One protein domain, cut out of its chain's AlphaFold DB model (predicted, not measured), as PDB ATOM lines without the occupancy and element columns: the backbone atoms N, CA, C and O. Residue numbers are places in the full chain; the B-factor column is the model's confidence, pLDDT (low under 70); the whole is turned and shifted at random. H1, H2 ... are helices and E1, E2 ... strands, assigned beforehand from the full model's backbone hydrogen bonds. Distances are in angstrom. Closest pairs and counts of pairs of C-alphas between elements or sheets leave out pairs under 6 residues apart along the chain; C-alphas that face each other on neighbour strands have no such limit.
ATOM      1  N   THR A   3     -56.623 -42.881 -24.510       94.06
ATOM      2  CA  THR A   3     -56.115 -41.673 -25.158       94.06
ATOM      3  C   THR A   3     -57.021 -40.483 -24.890       94.06
ATOM      4  O   THR A   3     -58.249 -40.567 -24.903       94.06
ATOM      5  N   THR A   4     -56.398 -39.327 -24.681       97.12
ATOM      6  CA  THR A   4     -57.075 -38.048 -24.473       97.12
ATOM      7  C   THR A   4     -56.752 -37.101 -25.621       97.12
ATOM      8  O   THR A   4     -55.592 -36.802 -25.893       97.12
ATOM      9  N   LYS A   5     -57.778 -36.585 -26.298       97.75
ATOM     10  CA  LYS A   5     -57.612 -35.610 -27.388       97.75
ATOM     11  C   LYS A   5     -57.248 -34.234 -26.836       97.75
ATOM     12  O   LYS A   5     -57.758 -33.818 -25.792       97.75
ATOM     13  N   LEU A   6     -56.389 -33.505 -27.544       97.69
ATOM     14  CA  LEU A   6     -56.115 -32.106 -27.218       97.69
ATOM     15  C   LEU A   6     -57.156 -31.181 -27.851       97.69
ATOM     16  O   LEU A   6     -57.626 -31.418 -28.959       97.69
ATOM     17  N   SER A   7     -57.491 -30.101 -27.143       97.62
ATOM     18  CA  SER A   7     -58.356 -29.049 -27.677       97.62
ATOM     19  C   SER A   7     -57.628 -28.196 -28.714       97.62
ATOM     20  O   SER A   7     -56.405 -28.043 -28.656       97.62
ATOM     21  N   ASP A   8     -58.386 -27.550 -29.601       97.38
ATOM     22  CA  ASP A   8     -57.838 -26.665 -30.638       97.38
ATOM     23  C   ASP A   8     -56.963 -25.546 -30.061       97.38
ATOM     24  O   ASP A   8     -55.918 -25.221 -30.615       97.38
ATOM     25  N   THR A   9     -57.330 -24.998 -28.898       97.94
ATOM     26  CA  THR A   9     -56.527 -23.977 -28.209       97.94
ATOM     27  C   THR A   9     -55.166 -24.515 -27.770       97.94
ATOM     28  O   THR A   9     -54.155 -23.839 -27.957       97.94
ATOM     29  N   LYS A  10     -55.113 -25.736 -27.217       97.56
ATOM     30  CA  LYS A  10     -53.842 -26.371 -26.836       97.56
ATOM     31  C   LYS A  10     -53.007 -26.703 -28.068       97.56
ATOM     32  O   LYS A  10     -51.804 -26.468 -28.058       97.56
ATOM     33  N   LEU A  11     -53.641 -27.193 -29.132       98.12
ATOM     34  CA  LEU A  11     -52.968 -27.508 -30.392       98.12
ATOM     35  C   LEU A  11     -52.377 -26.264 -31.059       98.12
ATOM     36  O   LEU A  11     -51.245 -26.321 -31.524       98.12
ATOM     37  N   ALA A  12     -53.103 -25.143 -31.064       97.69
ATOM     38  CA  ALA A  12     -52.612 -23.876 -31.603       97.69
ATOM     39  C   ALA A  12     -51.408 -23.339 -30.814       97.69
ATOM     40  O   ALA A  12     -50.436 -22.878 -31.407       97.69
ATOM     41  N   ALA A  13     -51.442 -23.433 -29.481       97.88
ATOM     42  CA  ALA A  13     -50.299 -23.061 -28.648       97.88
ATOM     43  C   ALA A  13     -49.087 -23.974 -28.908       97.88
ATOM     44  O   ALA A  13     -47.964 -23.491 -29.037       97.88
ATOM     45  N   LEU A  14     -49.317 -25.285 -29.030       97.25
ATOM     46  CA  LEU A  14     -48.263 -26.270 -29.267       97.25
ATOM     47  C   LEU A  14     -47.627 -26.111 -30.655       97.25
ATOM     48  O   LEU A  14     -46.407 -26.175 -30.776       97.25
ATOM     49  N   SER A  15     -48.424 -25.863 -31.697       97.38
ATOM     50  CA  SER A  15     -47.902 -25.645 -33.051       97.38
ATOM     51  C   SER A  15     -47.137 -24.331 -33.176       97.38
ATOM     52  O   SER A  15     -46.102 -24.296 -33.838       97.38
ATOM     53  N   ALA A  16     -47.574 -23.277 -32.479       97.56
ATOM     54  CA  ALA A  16     -46.830 -22.024 -32.395       97.56
ATOM     55  C   ALA A  16     -45.489 -22.188 -31.657       97.56
ATOM     56  O   ALA A  16     -44.497 -21.578 -32.052       97.56
ATOM     57  N   ALA A  17     -45.443 -23.024 -30.613       97.12
ATOM     58  CA  ALA A  17     -44.218 -23.321 -29.869       97.12
ATOM     59  C   ALA A  17     -43.248 -24.240 -30.637       97.12
ATOM     60  O   ALA A  17     -42.035 -24.162 -30.437       97.12
ATOM     61  N   HIS A  18     -43.763 -25.089 -31.531       96.25
ATOM     62  CA  HIS A  18     -42.980 -26.074 -32.280       96.25
ATOM     63  C   HIS A  18     -43.252 -26.011 -33.796       96.25
ATOM     64  O   HIS A  18     -43.718 -26.994 -34.380       96.25
ATOM     65  N   PRO A  19     -42.927 -24.889 -34.471       95.75
ATOM     66  CA  PRO A  19     -43.264 -24.677 -35.884       95.75
ATOM     67  C   PRO A  19     -42.509 -25.604 -36.848       95.75
ATOM     68  O   PRO A  19     -42.898 -25.740 -38.002       95.75
ATOM     69  N   THR A  20     -41.427 -26.240 -36.391       95.12
ATOM     70  CA  THR A  20     -40.654 -27.215 -37.174       95.12
ATOM     71  C   THR A  20     -41.275 -28.610 -37.177       95.12
ATOM     72  O   THR A  20     -40.766 -29.488 -37.865       95.12
ATOM     73  N   LEU A  21     -42.309 -28.859 -36.364       96.69
ATOM     74  CA  LEU A  21     -42.971 -30.156 -36.337       96.69
ATOM     75  C   LEU A  21     -44.022 -30.265 -37.442       96.69
ATOM     76  O   LEU A  21     -44.728 -29.296 -37.732       96.69
ATOM     77  N   PRO A  22     -44.162 -31.452 -38.047       95.88
ATOM     78  CA  PRO A  22     -45.088 -31.656 -39.147       95.88
ATOM     79  C   PRO A  22     -46.539 -31.520 -38.673       95.88
ATOM     80  O   PRO A  22     -46.916 -31.967 -37.587       95.88
ATOM     81  N   SER A  23     -47.393 -30.954 -39.530       95.69
ATOM     82  CA  SER A  23     -48.813 -30.733 -39.229       95.69
ATOM     83  C   SER A  23     -49.567 -32.015 -38.865       95.69
ATOM     84  O   SER A  23     -50.556 -31.967 -38.130       95.69
ATOM     85  N   GLU A  24     -49.106 -33.169 -39.359       95.44
ATOM     86  CA  GLU A  24     -49.722 -34.459 -39.051       95.44
ATOM     87  C   GLU A  24     -49.594 -34.855 -37.575       95.44
ATOM     88  O   GLU A  24     -50.498 -35.506 -37.058       95.44
ATOM     89  N   TYR A  25     -48.542 -34.419 -36.870       97.19
ATOM     90  CA  TYR A  25     -48.402 -34.667 -35.432       97.19
ATOM     91  C   TYR A  25     -49.532 -33.979 -34.656       97.19
ATOM     92  O   TYR A  25     -50.205 -34.591 -33.827       97.19
ATOM     93  N   PHE A  26     -49.832 -32.724 -34.994       97.88
ATOM     94  CA  PHE A  26     -50.945 -31.999 -34.380       97.88
ATOM     95  C   PHE A  26     -52.307 -32.579 -34.791       97.88
ATOM     96  O   PHE A  26     -53.246 -32.583 -33.997       97.88
ATOM     97  N   ALA A  27     -52.436 -33.106 -36.013       96.81
ATOM     98  CA  ALA A  27     -53.627 -33.853 -36.419       96.81
ATOM     99  C   ALA A  27     -53.777 -35.176 -35.646       96.81
ATOM    100  O   ALA A  27     -54.892 -35.566 -35.309       96.81
ATOM    101  N   TYR A  28     -52.678 -35.854 -35.312       97.12
ATOM    102  CA  TYR A  28     -52.694 -37.038 -34.454       97.12
ATOM    103  C   TYR A  28     -53.239 -36.710 -33.059       97.12
ATOM    104  O   TYR A  28     -54.205 -37.325 -32.613       97.12
ATOM    105  N   LEU A  29     -52.685 -35.689 -32.400       97.94
ATOM    106  CA  LEU A  29     -53.109 -35.279 -31.055       97.94
ATOM    107  C   LEU A  29     -54.561 -34.775 -30.995       97.94
ATOM    108  O   LEU A  29     -55.207 -34.858 -29.948       97.94
ATOM    109  N   ARG A  30     -55.074 -34.255 -32.112       97.62
ATOM    110  CA  ARG A  30     -56.472 -33.841 -32.264       97.62
ATOM    111  C   ARG A  30     -57.417 -35.023 -32.423       97.62
ATOM    112  O   ARG A  30     -58.437 -35.086 -31.747       97.62
ATOM    113  N   ASP A  31     -57.092 -35.939 -33.330       96.31
ATOM    114  CA  ASP A  31     -58.041 -36.961 -33.771       96.31
ATOM    115  C   ASP A  31     -57.958 -38.236 -32.928       96.31
ATOM    116  O   ASP A  31     -58.995 -38.842 -32.653       96.31
ATOM    117  N   VAL A  32     -56.742 -38.613 -32.517       95.81
ATOM    118  CA  VAL A  32     -56.423 -39.838 -31.762       95.81
ATOM    119  C   VAL A  32     -56.148 -39.511 -30.294       95.81
ATOM    120  O   VAL A  32     -56.734 -40.127 -29.405       95.81
ATOM    121  N   GLY A  33     -55.327 -38.491 -30.035       96.62
ATOM    122  CA  GLY A  33     -54.969 -38.044 -28.686       96.62
ATOM    123  C   GLY A  33     -53.599 -38.514 -28.202       96.62
ATOM    124  O   GLY A  33     -52.801 -39.046 -28.968       96.62
ATOM    125  N   TRP A  34     -53.321 -38.270 -26.924       97.56
ATOM    126  CA  TRP A  34     -52.112 -38.692 -26.210       97.56
ATOM    127  C   TRP A  34     -52.470 -39.690 -25.102       97.56
ATOM    128  O   TRP A  34     -53.618 -39.711 -24.662       97.56
ATOM    129  N   GLY A  35     -51.513 -40.502 -24.657       96.69
ATOM    130  CA  GLY A  35     -51.738 -41.669 -23.797       96.69
ATOM    131  C   GLY A  35     -51.328 -42.971 -24.489       96.69
ATOM    132  O   GLY A  35     -50.555 -42.949 -25.448       96.69
ATOM    133  N   GLU A  36     -51.835 -44.108 -24.019       95.94
ATOM    134  CA  GLU A  36     -51.478 -45.422 -24.569       95.94
ATOM    135  C   GLU A  36     -52.242 -45.709 -25.878       95.94
ATOM    136  O   GLU A  36     -53.471 -45.873 -25.879       95.94
ATOM    137  N   ALA A  37     -51.508 -45.789 -26.993       93.19
ATOM    138  CA  ALA A  37     -52.035 -46.078 -28.330       93.19
ATOM    139  C   ALA A  37     -52.286 -47.583 -28.572       93.19
ATOM    140  O   ALA A  37     -51.908 -48.427 -27.761       93.19
ATOM    141  N   VAL A  38     -52.903 -47.947 -29.714       88.19
ATOM    142  CA  VAL A  38     -53.238 -49.356 -30.052       88.19
ATOM    143  C   VAL A  38     -51.984 -50.217 -30.044       88.19
ATOM    144  O   VAL A  38     -52.017 -51.380 -29.653       88.19
ATOM    145  N   SER A  39     -50.867 -49.638 -30.491       90.50
ATOM    146  CA  SER A  39     -49.590 -50.330 -30.580       90.50
ATOM    147  C   SER A  39     -48.954 -50.618 -29.213       90.50
ATOM    148  O   SER A  39     -47.865 -51.180 -29.186       90.50
ATOM    149  N   GLY A  40     -49.560 -50.172 -28.103       92.31
ATOM    150  CA  GLY A  40     -48.978 -50.216 -26.757       92.31
ATOM    151  C   GLY A  40     -47.919 -49.139 -26.500       92.31
ATOM    152  O   GLY A  40     -47.309 -49.118 -25.438       92.31
ATOM    153  N   ARG A  41     -47.689 -48.234 -27.462       94.50
ATOM    154  CA  ARG A  41     -46.777 -47.096 -27.289       94.50
ATOM    155  C   ARG A  41     -47.462 -46.006 -26.475       94.50
ATOM    156  O   ARG A  41     -48.657 -45.761 -26.652       94.50
ATOM    157  N   MET A  42     -46.695 -45.319 -25.638       96.81
ATOM    158  CA  MET A  42     -47.143 -44.145 -24.902       96.81
ATOM    159  C   MET A  42     -46.886 -42.893 -25.738       96.81
ATOM    160  O   MET A  42     -45.760 -42.645 -26.149       96.81
ATOM    161  N   ILE A  43     -47.922 -42.103 -26.016       97.81
ATOM    162  CA  ILE A  43     -47.821 -40.852 -26.774       97.81
ATOM    163  C   ILE A  43     -47.886 -39.701 -25.777       97.81
ATOM    164  O   ILE A  43     -48.803 -39.627 -24.956       97.81
ATOM    165  N   TYR A  44     -46.942 -38.770 -25.865       97.88
ATOM    166  CA  TYR A  44     -46.899 -37.612 -24.982       97.88
ATOM    167  C   TYR A  44     -47.900 -36.531 -25.399       97.88
ATOM    168  O   TYR A  44     -48.219 -36.351 -26.574       97.88
ATOM    169  N   SER A  45     -48.362 -35.753 -24.417       97.12
ATOM    170  CA  SER A  45     -49.251 -34.601 -24.641       97.12
ATOM    171  C   SER A  45     -48.572 -33.412 -25.341       97.12
ATOM    172  O   SER A  45     -49.241 -32.442 -25.698       97.12
ATOM    173  N   GLY A  46     -47.259 -33.487 -25.552       97.62
ATOM    174  CA  GLY A  46     -46.450 -32.522 -26.281       97.62
ATOM    175  C   GLY A  46     -45.007 -33.019 -26.435       97.62
ATOM    176  O   GLY A  46     -44.654 -34.034 -25.832       97.62
ATOM    177  N   PRO A  47     -44.173 -32.331 -27.233       97.88
ATOM    178  CA  PRO A  47     -42.779 -32.704 -27.424       97.88
ATOM    179  C   PRO A  47     -41.968 -32.545 -26.136       97.88
ATOM    180  O   PRO A  47     -42.111 -31.549 -25.429       97.88
ATOM    181  N   VAL A  48     -41.078 -33.496 -25.871       97.62
ATOM    182  CA  VAL A  48     -40.183 -33.503 -24.706       97.62
ATOM    183  C   VAL A  48     -38.732 -33.490 -25.181       97.62
ATOM    184  O   VAL A  48     -38.402 -34.103 -26.202       97.62
ATOM    185  N   ALA A  49     -37.852 -32.773 -24.480       96.38
ATOM    186  CA  ALA A  49     -36.436 -32.793 -24.813       96.38
ATOM    187  C   ALA A  49     -35.833 -34.153 -24.418       96.38
ATOM    188  O   ALA A  49     -36.109 -34.643 -23.322       96.38
ATOM    189  N   PRO A  50     -34.978 -34.777 -25.249       96.50
ATOM    190  CA  PRO A  50     -34.329 -36.031 -24.876       96.50
ATOM    191  C   PRO A  50     -33.574 -35.971 -23.542       96.50
ATOM    192  O   PRO A  50     -33.513 -36.964 -22.826       96.50
ATOM    193  N   GLN A  51     -33.048 -34.800 -23.179       96.12
ATOM    194  CA  GLN A  51     -32.341 -34.560 -21.922       96.12
ATOM    195  C   GLN A  51     -33.243 -34.694 -20.688       96.12
ATOM    196  O   GLN A  51     -32.748 -35.053 -19.621       96.12
ATOM    197  N   ASP A  52     -34.547 -34.446 -20.831       95.94
ATOM    198  CA  ASP A  52     -35.516 -34.590 -19.740       95.94
ATOM    199  C   ASP A  52     -35.837 -36.069 -19.456       95.94
ATOM    200  O   ASP A  52     -36.262 -36.404 -18.353       95.94
ATOM    201  N   VAL A  53     -35.610 -36.959 -20.434       95.94
ATOM    202  CA  VAL A  53     -35.881 -38.406 -20.327       95.94
ATOM    203  C   VAL A  53     -34.601 -39.210 -20.081       95.94
ATOM    204  O   VAL A  53     -34.547 -40.030 -19.169       95.94
ATOM    205  N   TYR A  54     -33.553 -38.969 -20.871       95.19
ATOM    206  CA  TYR A  54     -32.287 -39.711 -20.828       95.19
ATOM    207  C   TYR A  54     -31.178 -39.010 -20.036       95.19
ATOM    208  O   TYR A  54     -30.105 -39.579 -19.834       95.19
ATOM    209  N   GLY A  55     -31.429 -37.791 -19.559       94.50
ATOM    210  CA  GLY A  55     -30.488 -37.010 -18.768       94.50
ATOM    211  C   GLY A  55     -29.614 -36.058 -19.588       94.50
ATOM    212  O   GLY A  55     -29.508 -36.123 -20.814       94.50
ATOM    213  N   ALA A  56     -28.944 -35.154 -18.873       92.00
ATOM    214  CA  ALA A  56     -28.224 -34.015 -19.449       92.00
ATOM    215  C   ALA A  56     -27.046 -34.382 -20.372       92.00
ATOM    216  O   ALA A  56     -26.570 -33.534 -21.122       92.00
ATOM    217  N   THR A  57     -26.558 -35.624 -20.328       90.81
ATOM    218  CA  THR A  57     -25.462 -36.105 -21.184       90.81
ATOM    219  C   THR A  57     -25.910 -36.450 -22.604       90.81
ATOM    220  O   THR A  57     -25.062 -36.719 -23.454       90.81
ATOM    221  N   PHE A  58     -27.217 -36.440 -22.882       93.12
ATOM    222  CA  PHE A  58     -27.742 -36.680 -24.221       93.12
ATOM    223  C   PHE A  58     -27.391 -35.516 -25.163       93.12
ATOM    224  O   PHE A  58     -27.820 -34.375 -24.970       93.12
ATOM    225  N   SER A  59     -26.595 -35.803 -26.193       90.44
ATOM    226  CA  SER A  59     -25.907 -34.784 -26.998       90.44
ATOM    227  C   SER A  59     -26.752 -34.177 -28.122       90.44
ATOM    228  O   SER A  59     -26.486 -33.050 -28.544       90.44
ATOM    229  N   ARG A  60     -27.770 -34.891 -28.619       90.56
ATOM    230  CA  ARG A  60     -28.625 -34.411 -29.714       90.56
ATOM    231  C   ARG A  60     -29.674 -33.433 -29.178       90.56
ATOM    232  O   ARG A  60     -30.425 -33.739 -28.255       90.56
ATOM    233  N   THR A  61     -29.729 -32.248 -29.777       91.31
ATOM    234  CA  THR A  61     -30.650 -31.151 -29.411       91.31
ATOM    235  C   THR A  61     -31.638 -30.811 -30.521       91.31
ATOM    236  O   THR A  61     -32.511 -29.971 -30.333       91.31
ATOM    237  N   ASP A  62     -31.509 -31.465 -31.671       94.81
ATOM    238  CA  ASP A  62     -32.337 -31.343 -32.868       94.81
ATOM    239  C   ASP A  62     -33.473 -32.376 -32.916       94.81
ATOM    240  O   ASP A  62     -34.459 -32.183 -33.627       94.81
ATOM    241  N   ILE A  63     -33.404 -33.414 -32.085       96.00
ATOM    242  CA  ILE A  63     -34.497 -34.365 -31.871       96.00
ATOM    243  C   ILE A  63     -35.451 -33.815 -30.801       96.00
ATOM    244  O   ILE A  63     -35.030 -33.128 -29.868       96.00
ATOM    245  N   VAL A  64     -36.743 -34.095 -30.945       97.44
ATOM    246  CA  VAL A  64     -37.715 -34.031 -29.843       97.44
ATOM    247  C   VAL A  64     -38.409 -35.374 -29.698       97.44
ATOM    248  O   VAL A  64     -38.680 -36.039 -30.696       97.44
ATOM    249  N   LEU A  65     -38.709 -35.760 -28.464       98.25
ATOM    250  CA  LEU A  65     -39.417 -36.993 -28.153       98.25
ATOM    251  C   LEU A  65     -40.921 -36.743 -28.173       98.25
ATOM    252  O   LEU A  65     -41.397 -35.741 -27.643       98.25
ATOM    253  N   LEU A  66     -41.660 -37.655 -28.795       98.31
ATOM    254  CA  LEU A  66     -43.115 -37.587 -28.941       98.31
ATOM    255  C   LEU A  66     -43.824 -38.710 -28.171       98.31
ATOM    256  O   LEU A  66     -45.050 -38.688 -28.048       98.31
ATOM    257  N   GLY A  67     -43.057 -39.668 -27.654       97.94
ATOM    258  CA  GLY A  67     -43.534 -40.778 -26.851       97.94
ATOM    259  C   GLY A  67     -42.475 -41.863 -26.681       97.94
ATOM    260  O   GLY A  67     -41.331 -41.695 -27.113       97.94
ATOM    261  N   ASP A  68     -42.864 -42.982 -26.084       97.50
ATOM    262  CA  ASP A  68     -41.984 -44.101 -25.762       97.50
ATOM    263  C   ASP A  68     -42.683 -45.466 -25.861       97.50
ATOM    264  O   ASP A  68     -43.895 -45.568 -26.070       97.50
ATOM    265  N   ASP A  69     -41.887 -46.530 -25.785       94.94
ATOM    266  CA  ASP A  69     -42.335 -47.923 -25.837       94.94
ATOM    267  C   ASP A  69     -42.468 -48.590 -24.456       94.94
ATOM    268  O   ASP A  69     -42.663 -49.803 -24.382       94.94
ATOM    269  N   LEU A  70     -42.330 -47.820 -23.369       92.19
ATOM    270  CA  LEU A  70     -42.285 -48.265 -21.973       92.19
ATOM    271  C   LEU A  70     -41.148 -49.255 -21.650       92.19
ATOM    272  O   LEU A  70     -41.122 -49.845 -20.569       92.19
ATOM    273  N   GLN A  71     -40.180 -49.424 -22.556       92.81
ATOM    274  CA  GLN A  71     -39.027 -50.323 -22.423       92.81
ATOM    275  C   GLN A  71     -37.687 -49.590 -22.607       92.81
ATOM    276  O   GLN A  71     -36.628 -50.217 -22.676       92.81
ATOM    277  N   GLY A  72     -37.717 -48.253 -22.623       90.38
ATOM    278  CA  GLY A  72     -36.540 -47.382 -22.643       90.38
ATOM    279  C   GLY A  72     -36.242 -46.740 -23.998       90.38
ATOM    280  O   GLY A  72     -35.339 -45.900 -24.077       90.38
ATOM    281  N   TYR A  73     -36.998 -47.068 -25.047       95.25
ATOM    282  CA  TYR A  73     -36.862 -46.450 -26.364       95.25
ATOM    283  C   TYR A  73     -37.910 -45.355 -26.514       95.25
ATOM    284  O   TYR A  73     -39.091 -45.549 -26.230       95.25
ATOM    285  N   CYS A  74     -37.476 -44.194 -26.986       97.81
ATOM    286  CA  CYS A  74     -38.367 -43.088 -27.290       97.81
ATOM    287  C   CYS A  74     -38.442 -42.909 -28.796       97.81
ATOM    288  O   CYS A  74     -37.424 -42.951 -29.488       97.81
ATOM    289  N   PHE A  75     -39.641 -42.645 -29.299       97.69
ATOM    290  CA  PHE A  75     -39.815 -42.189 -30.669       97.69
ATOM    291  C   PHE A  75     -39.978 -40.676 -30.699       97.69
ATOM    292  O   PHE A  75     -40.416 -40.035 -29.738       97.69
ATOM    293  N   GLY A  76     -39.598 -40.084 -31.819       97.56
ATOM    294  CA  GLY A  76     -39.464 -38.648 -31.918       97.56
ATOM    295  C   GLY A  76     -39.486 -38.132 -33.340       97.56
ATOM    296  O   GLY A  76     -39.827 -38.842 -34.289       97.56
ATOM    297  N   TYR A  77     -39.078 -36.877 -33.472       97.88
ATOM    298  CA  TYR A  77     -38.874 -36.224 -34.754       97.88
ATOM    299  C   TYR A  77     -37.511 -35.537 -34.782       97.88
ATOM    300  O   TYR A  77     -37.200 -34.729 -33.902       97.88
ATOM    301  N   ASP A  78     -36.716 -35.849 -35.803       96.88
ATOM    302  CA  ASP A  78     -35.477 -35.150 -36.128       96.88
ATOM    303  C   ASP A  78     -35.824 -33.901 -36.947       96.88
ATOM    304  O   ASP A  78     -36.255 -33.988 -38.100       96.88
ATOM    305  N   ARG A  79     -35.648 -32.720 -36.344       95.38
ATOM    306  CA  ARG A  79     -35.977 -31.430 -36.972       95.38
ATOM    307  C   ARG A  79     -35.009 -31.043 -38.089       95.38
ATOM    308  O   ARG A  79     -35.372 -30.228 -38.931       95.38
ATOM    309  N   THR A  80     -33.803 -31.608 -38.102       94.94
ATOM    310  CA  THR A  80     -32.804 -31.360 -39.146       94.94
ATOM    311  C   THR A  80     -33.120 -32.202 -40.377       94.94
ATOM    312  O   THR A  80     -33.190 -31.681 -41.489       94.94
ATOM    313  N   ALA A  81     -33.349 -33.502 -40.177       94.88
ATOM    314  CA  ALA A  81     -33.638 -34.447 -41.254       94.88
ATOM    315  C   ALA A  81     -35.111 -34.439 -41.695       94.88
ATOM    316  O   ALA A  81     -35.445 -35.023 -42.724       94.88
ATOM    317  N   SER A  82     -35.989 -33.780 -40.931       95.06
ATOM    318  CA  SER A  82     -37.440 -33.778 -41.142       95.06
ATOM    319  C   SER A  82     -38.039 -35.190 -41.183       95.06
ATOM    320  O   SER A  82     -38.898 -35.492 -42.013       95.06
ATOM    321  N   ALA A  83     -37.585 -36.062 -40.279       96.19
ATOM    322  CA  ALA A  83     -37.939 -37.477 -40.263       96.19
ATOM    323  C   ALA A  83     -38.372 -37.945 -38.870       96.19
ATOM    324  O   ALA A  83     -37.785 -37.562 -37.855       96.19
ATOM    325  N   TYR A  84     -39.374 -38.822 -38.833       97.69
ATOM    326  CA  TYR A  84     -39.679 -39.597 -37.636       97.69
ATOM    327  C   TYR A  84     -38.649 -40.703 -37.432       97.69
ATOM    328  O   TYR A  84     -37.997 -41.150 -38.377       97.69
ATOM    329  N   GLY A  85     -38.522 -41.161 -36.197       97.31
ATOM    330  CA  GLY A  85     -37.628 -42.251 -35.856       97.31
ATOM    331  C   GLY A  85     -37.633 -42.550 -34.373       97.31
ATOM    332  O   GLY A  85     -38.424 -41.992 -33.609       97.31
ATOM    333  N   GLU A  86     -36.722 -43.426 -33.983       97.06
ATOM    334  CA  GLU A  86     -36.510 -43.850 -32.607       97.06
ATOM    335  C   GLU A  86     -35.101 -43.531 -32.147       97.06
ATOM    336  O   GLU A  86     -34.152 -43.530 -32.933       97.06
ATOM    337  N   THR A  87     -34.977 -43.271 -30.852       96.56
ATOM    338  CA  THR A  87     -33.699 -43.105 -30.184       96.56
ATOM    339  C   THR A  87     -33.555 -44.087 -29.038       96.56
ATOM    340  O   THR A  87     -34.511 -44.408 -28.328       96.56
ATOM    341  N   THR A  88     -32.321 -44.522 -28.832       94.31
ATOM    342  CA  THR A  88     -31.902 -45.253 -27.637       94.31
ATOM    343  C   THR A  88     -31.458 -44.278 -26.537       94.31
ATOM    344  O   THR A  88     -31.166 -43.110 -26.831       94.31
ATOM    345  N   PRO A  89     -31.303 -44.743 -25.282       91.31
ATOM    346  CA  PRO A  89     -30.670 -43.955 -24.222       91.31
ATOM    347  C   PRO A  89     -29.220 -43.540 -24.525       91.31
ATOM    348  O   PRO A  89     -28.748 -42.537 -23.994       91.31
ATOM    349  N   SER A  90     -28.505 -44.286 -25.379       90.31
ATOM    350  CA  SER A  90     -27.150 -43.938 -25.838       90.31
ATOM    351  C   SER A  90     -27.127 -42.826 -26.894       90.31
ATOM    352  O   SER A  90     -26.051 -42.317 -27.204       90.31
ATOM    353  N   GLY A  91     -28.288 -42.413 -27.413       89.69
ATOM    354  CA  GLY A  91     -28.405 -41.376 -28.441       89.69
ATOM    355  C   GLY A  91     -28.293 -41.888 -29.873       89.69
ATOM    356  O   GLY A  91     -28.161 -41.079 -30.795       89.69
ATOM    357  N   ASP A  92     -28.362 -43.205 -30.075       94.12
ATOM    358  CA  ASP A  92     -28.413 -43.788 -31.412       94.12
ATOM    359  C   ASP A  92     -29.783 -43.509 -32.024       94.12
ATOM    360  O   ASP A  92     -30.805 -43.880 -31.450       94.12
ATOM    361  N   TRP A  93     -29.794 -42.857 -33.186       96.19
ATOM    362  CA  TRP A  93     -31.014 -42.508 -33.909       96.19
ATOM    363  C   TRP A  93     -31.256 -43.460 -35.076       96.19
ATOM    364  O   TRP A  93     -30.392 -43.633 -35.940       96.19
ATOM    365  N   GLN A  94     -32.466 -44.005 -35.148       96.94
ATOM    366  CA  GLN A  94     -32.940 -44.810 -36.261       96.94
ATOM    367  C   GLN A  94     -34.155 -44.138 -36.900       96.94
ATOM    368  O   GLN A  94     -35.260 -44.178 -36.362       96.94
ATOM    369  N   ALA A  95     -33.956 -43.542 -38.076       97.25
ATOM    370  CA  ALA A  95     -35.051 -42.969 -38.848       97.25
ATOM    371  C   ALA A  95     -36.022 -44.061 -39.332       97.25
ATOM    372  O   ALA A  95     -35.610 -45.137 -39.773       97.25
ATOM    373  N   TRP A  96     -37.313 -43.753 -39.286       96.31
ATOM    374  CA  TRP A  96     -38.362 -44.553 -39.904       96.31
ATOM    375  C   TRP A  96     -38.505 -44.227 -41.406       96.31
ATOM    376  O   TRP A  96     -38.043 -43.174 -41.857       96.31
ATOM    377  N   PRO A  97     -39.129 -45.113 -42.210       94.50
ATOM    378  CA  PRO A  97     -39.388 -44.861 -43.627       94.50
ATOM    379  C   PRO A  97     -40.160 -43.556 -43.874       94.50
ATOM    380  O   PRO A  97     -41.253 -43.357 -43.351       94.50
ATOM    381  N   ALA A  98     -39.609 -42.675 -44.712       90.12
ATOM    382  CA  ALA A  98     -40.163 -41.338 -44.957       90.12
ATOM    383  C   ALA A  98     -41.497 -41.328 -45.731       90.12
ATOM    384  O   ALA A  98     -42.178 -40.308 -45.779       90.12
ATOM    385  N   ASP A  99     -41.884 -42.448 -46.350       90.31
ATOM    386  CA  ASP A  99     -43.170 -42.612 -47.038       90.31
ATOM    387  C   ASP A  99     -44.329 -42.930 -46.074       90.31
ATOM    388  O   ASP A  99     -45.465 -43.154 -46.509       90.31
ATOM    389  N   LYS A 100     -44.050 -42.980 -44.765       89.88
ATOM    390  CA  LYS A 100     -44.999 -43.302 -43.703       89.88
ATOM    391  C   LYS A 100     -45.008 -42.198 -42.644       89.88
ATOM    392  O   LYS A 100     -43.968 -41.725 -42.201       89.88
ATOM    393  N   GLY A 101     -46.212 -41.786 -42.254       90.50
ATOM    394  CA  GLY A 101     -46.421 -40.814 -41.182       90.50
ATOM    395  C   GLY A 101     -46.551 -41.466 -39.806       90.50
ATOM    396  O   GLY A 101     -46.659 -42.690 -39.684       90.50
ATOM    397  N   LEU A 102     -46.637 -40.644 -38.764       93.25
ATOM    398  CA  LEU A 102     -46.714 -41.053 -37.360       93.25
ATOM    399  C   LEU A 102     -47.771 -42.139 -37.112       93.25
ATOM    400  O   LEU A 102     -47.471 -43.161 -36.501       93.25
ATOM    401  N   ARG A 103     -48.990 -41.961 -37.647       93.94
ATOM    402  CA  ARG A 103     -50.108 -42.916 -37.481       93.94
ATOM    403  C   ARG A 103     -49.763 -44.337 -37.917       93.94
ATOM    404  O   ARG A 103     -50.280 -45.285 -37.338       93.94
ATOM    405  N   HIS A 104     -48.917 -44.496 -38.933       93.25
ATOM    406  CA  HIS A 104     -48.508 -45.821 -39.395       93.25
ATOM    407  C   HIS A 104     -47.657 -46.550 -38.348       93.25
ATOM    408  O   HIS A 104     -47.785 -47.759 -38.193       93.25
ATOM    409  N   HIS A 105     -46.814 -45.813 -37.624       90.56
ATOM    410  CA  HIS A 105     -45.844 -46.377 -36.690       90.56
ATOM    411  C   HIS A 105     -46.392 -46.575 -35.277       90.56
ATOM    412  O   HIS A 105     -45.972 -47.504 -34.590       90.56
TER     413      HIS A 105
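This is residues 3 to 105 of the 108 residues of an uncharacterized protein of Pseudoxanthomonas mexicana (UniProt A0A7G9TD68). A single strongly twisted sheet of six strands runs through the domain, with the helical hairpin H1 and H2 packed at the end that holds E1 and E2, where H2 lies over one face, and with the small helix H3 over the opposite face. The short last helix H4 folds back to touch H2, and residues 3 to 4 pair beside edge strand E1. The printed part has 103 residues with four named helices and six named strands, along the chain H1 H2 E1 E2 H3 E3 E4 E5 E6 H4. The sheet's order is E1 E2 E3 E4 E5 E6, all antiparallel, and the class is mixed, helices and strands. The whole is compact, with a radius of gyration of the C-alphas of 12.8 A, and its outline is rounded, with spans of 35 by 28 by 28 A.

The sheet is made of E1, residues 34 to 36, E2, residues 42 to 48, E3, residues 63 to 68, E4, residues 74 to 78, E5, residues 83 to 87, and E6, residues 93 to 95. Its edge strands are E1 and E6, and from edge to edge the strands' lines turn by 80 degrees. E3 E4 E5 E6 form a meander, each strand the antiparallel neighbour of the one before. In the hairpin of E3 and E4, N 66 and O 75 are within hydrogen-bond range at 2.8 A. In the hairpin of E4 and E5, N 87 and O 74 are 2.8 A apart. In the hairpin of E5 and E6, N 94 and O 86 are 2.8 A apart. E2 and E3 are antiparallel at 155 degrees, with N 65 and O 48 at 2.8 A and N 44 and O 66 at 2.9 A. E1 and E2, also a hairpin, have N 43 and O 35 at 2.8 A. Residues 3 to 4 make a short antiparallel pairing with residues 34 to 35 of E1. H2, residues 23 to 31, is on the sheet at a height over the sheet of 10.3 A. It lies over E2, with 6 of its C-alphas falling on that strand, and only just not over E3, with 2. It runs slantwise to the strands, at 49 degrees to E2 on the local plane. H1, residues 8 to 17, only grazes the sheet with its residues 10 to 17. H1 and H2 form a helical hairpin: they touch, with the closest C-alphas, those of Leu 11 and Phe 26, 6.3 A apart, at a shallow tilt of 26 degrees, opposite ways. H4, residues 102 to 105, touches H2, the closest C-alphas being those of Tyr 25 and Leu 102 at 6.9 A, and only grazes the sheet. H3, residues 50 to 54, lies over E4 at a height over the sheet of 9.1 A, on the opposite face from H2. H1 and H3 are apart. In H1, H2 and H3 every O i to N i+4 pair is within hydrogen-bond range; H4 is too short for such a pair.

The longest strand by residues, E2, measures 12.7 A from first to last C-alpha, E3 13.7 A, E4 12.2 A and E5 12.3 A. C-alpha 42, where E2 begins, is at (-47.143, -44.145, -24.902). H1 measures 14.0 A and begins with C-alpha 8 at (-57.838, -26.665, -30.638). H2 measures 12.4 A. H4 ends with C-alpha 105 at (-45.844, -46.377, -36.690).

The two C-alphas farthest apart are those of Thr 9 and Ser 90, 35.6 A. The printed part has no cut. No link is long; H3 to E3 and E6 to H4 are short, and the others are tight. The mean pLDDT of the printed part is 95.4, and no printed residue is under 70.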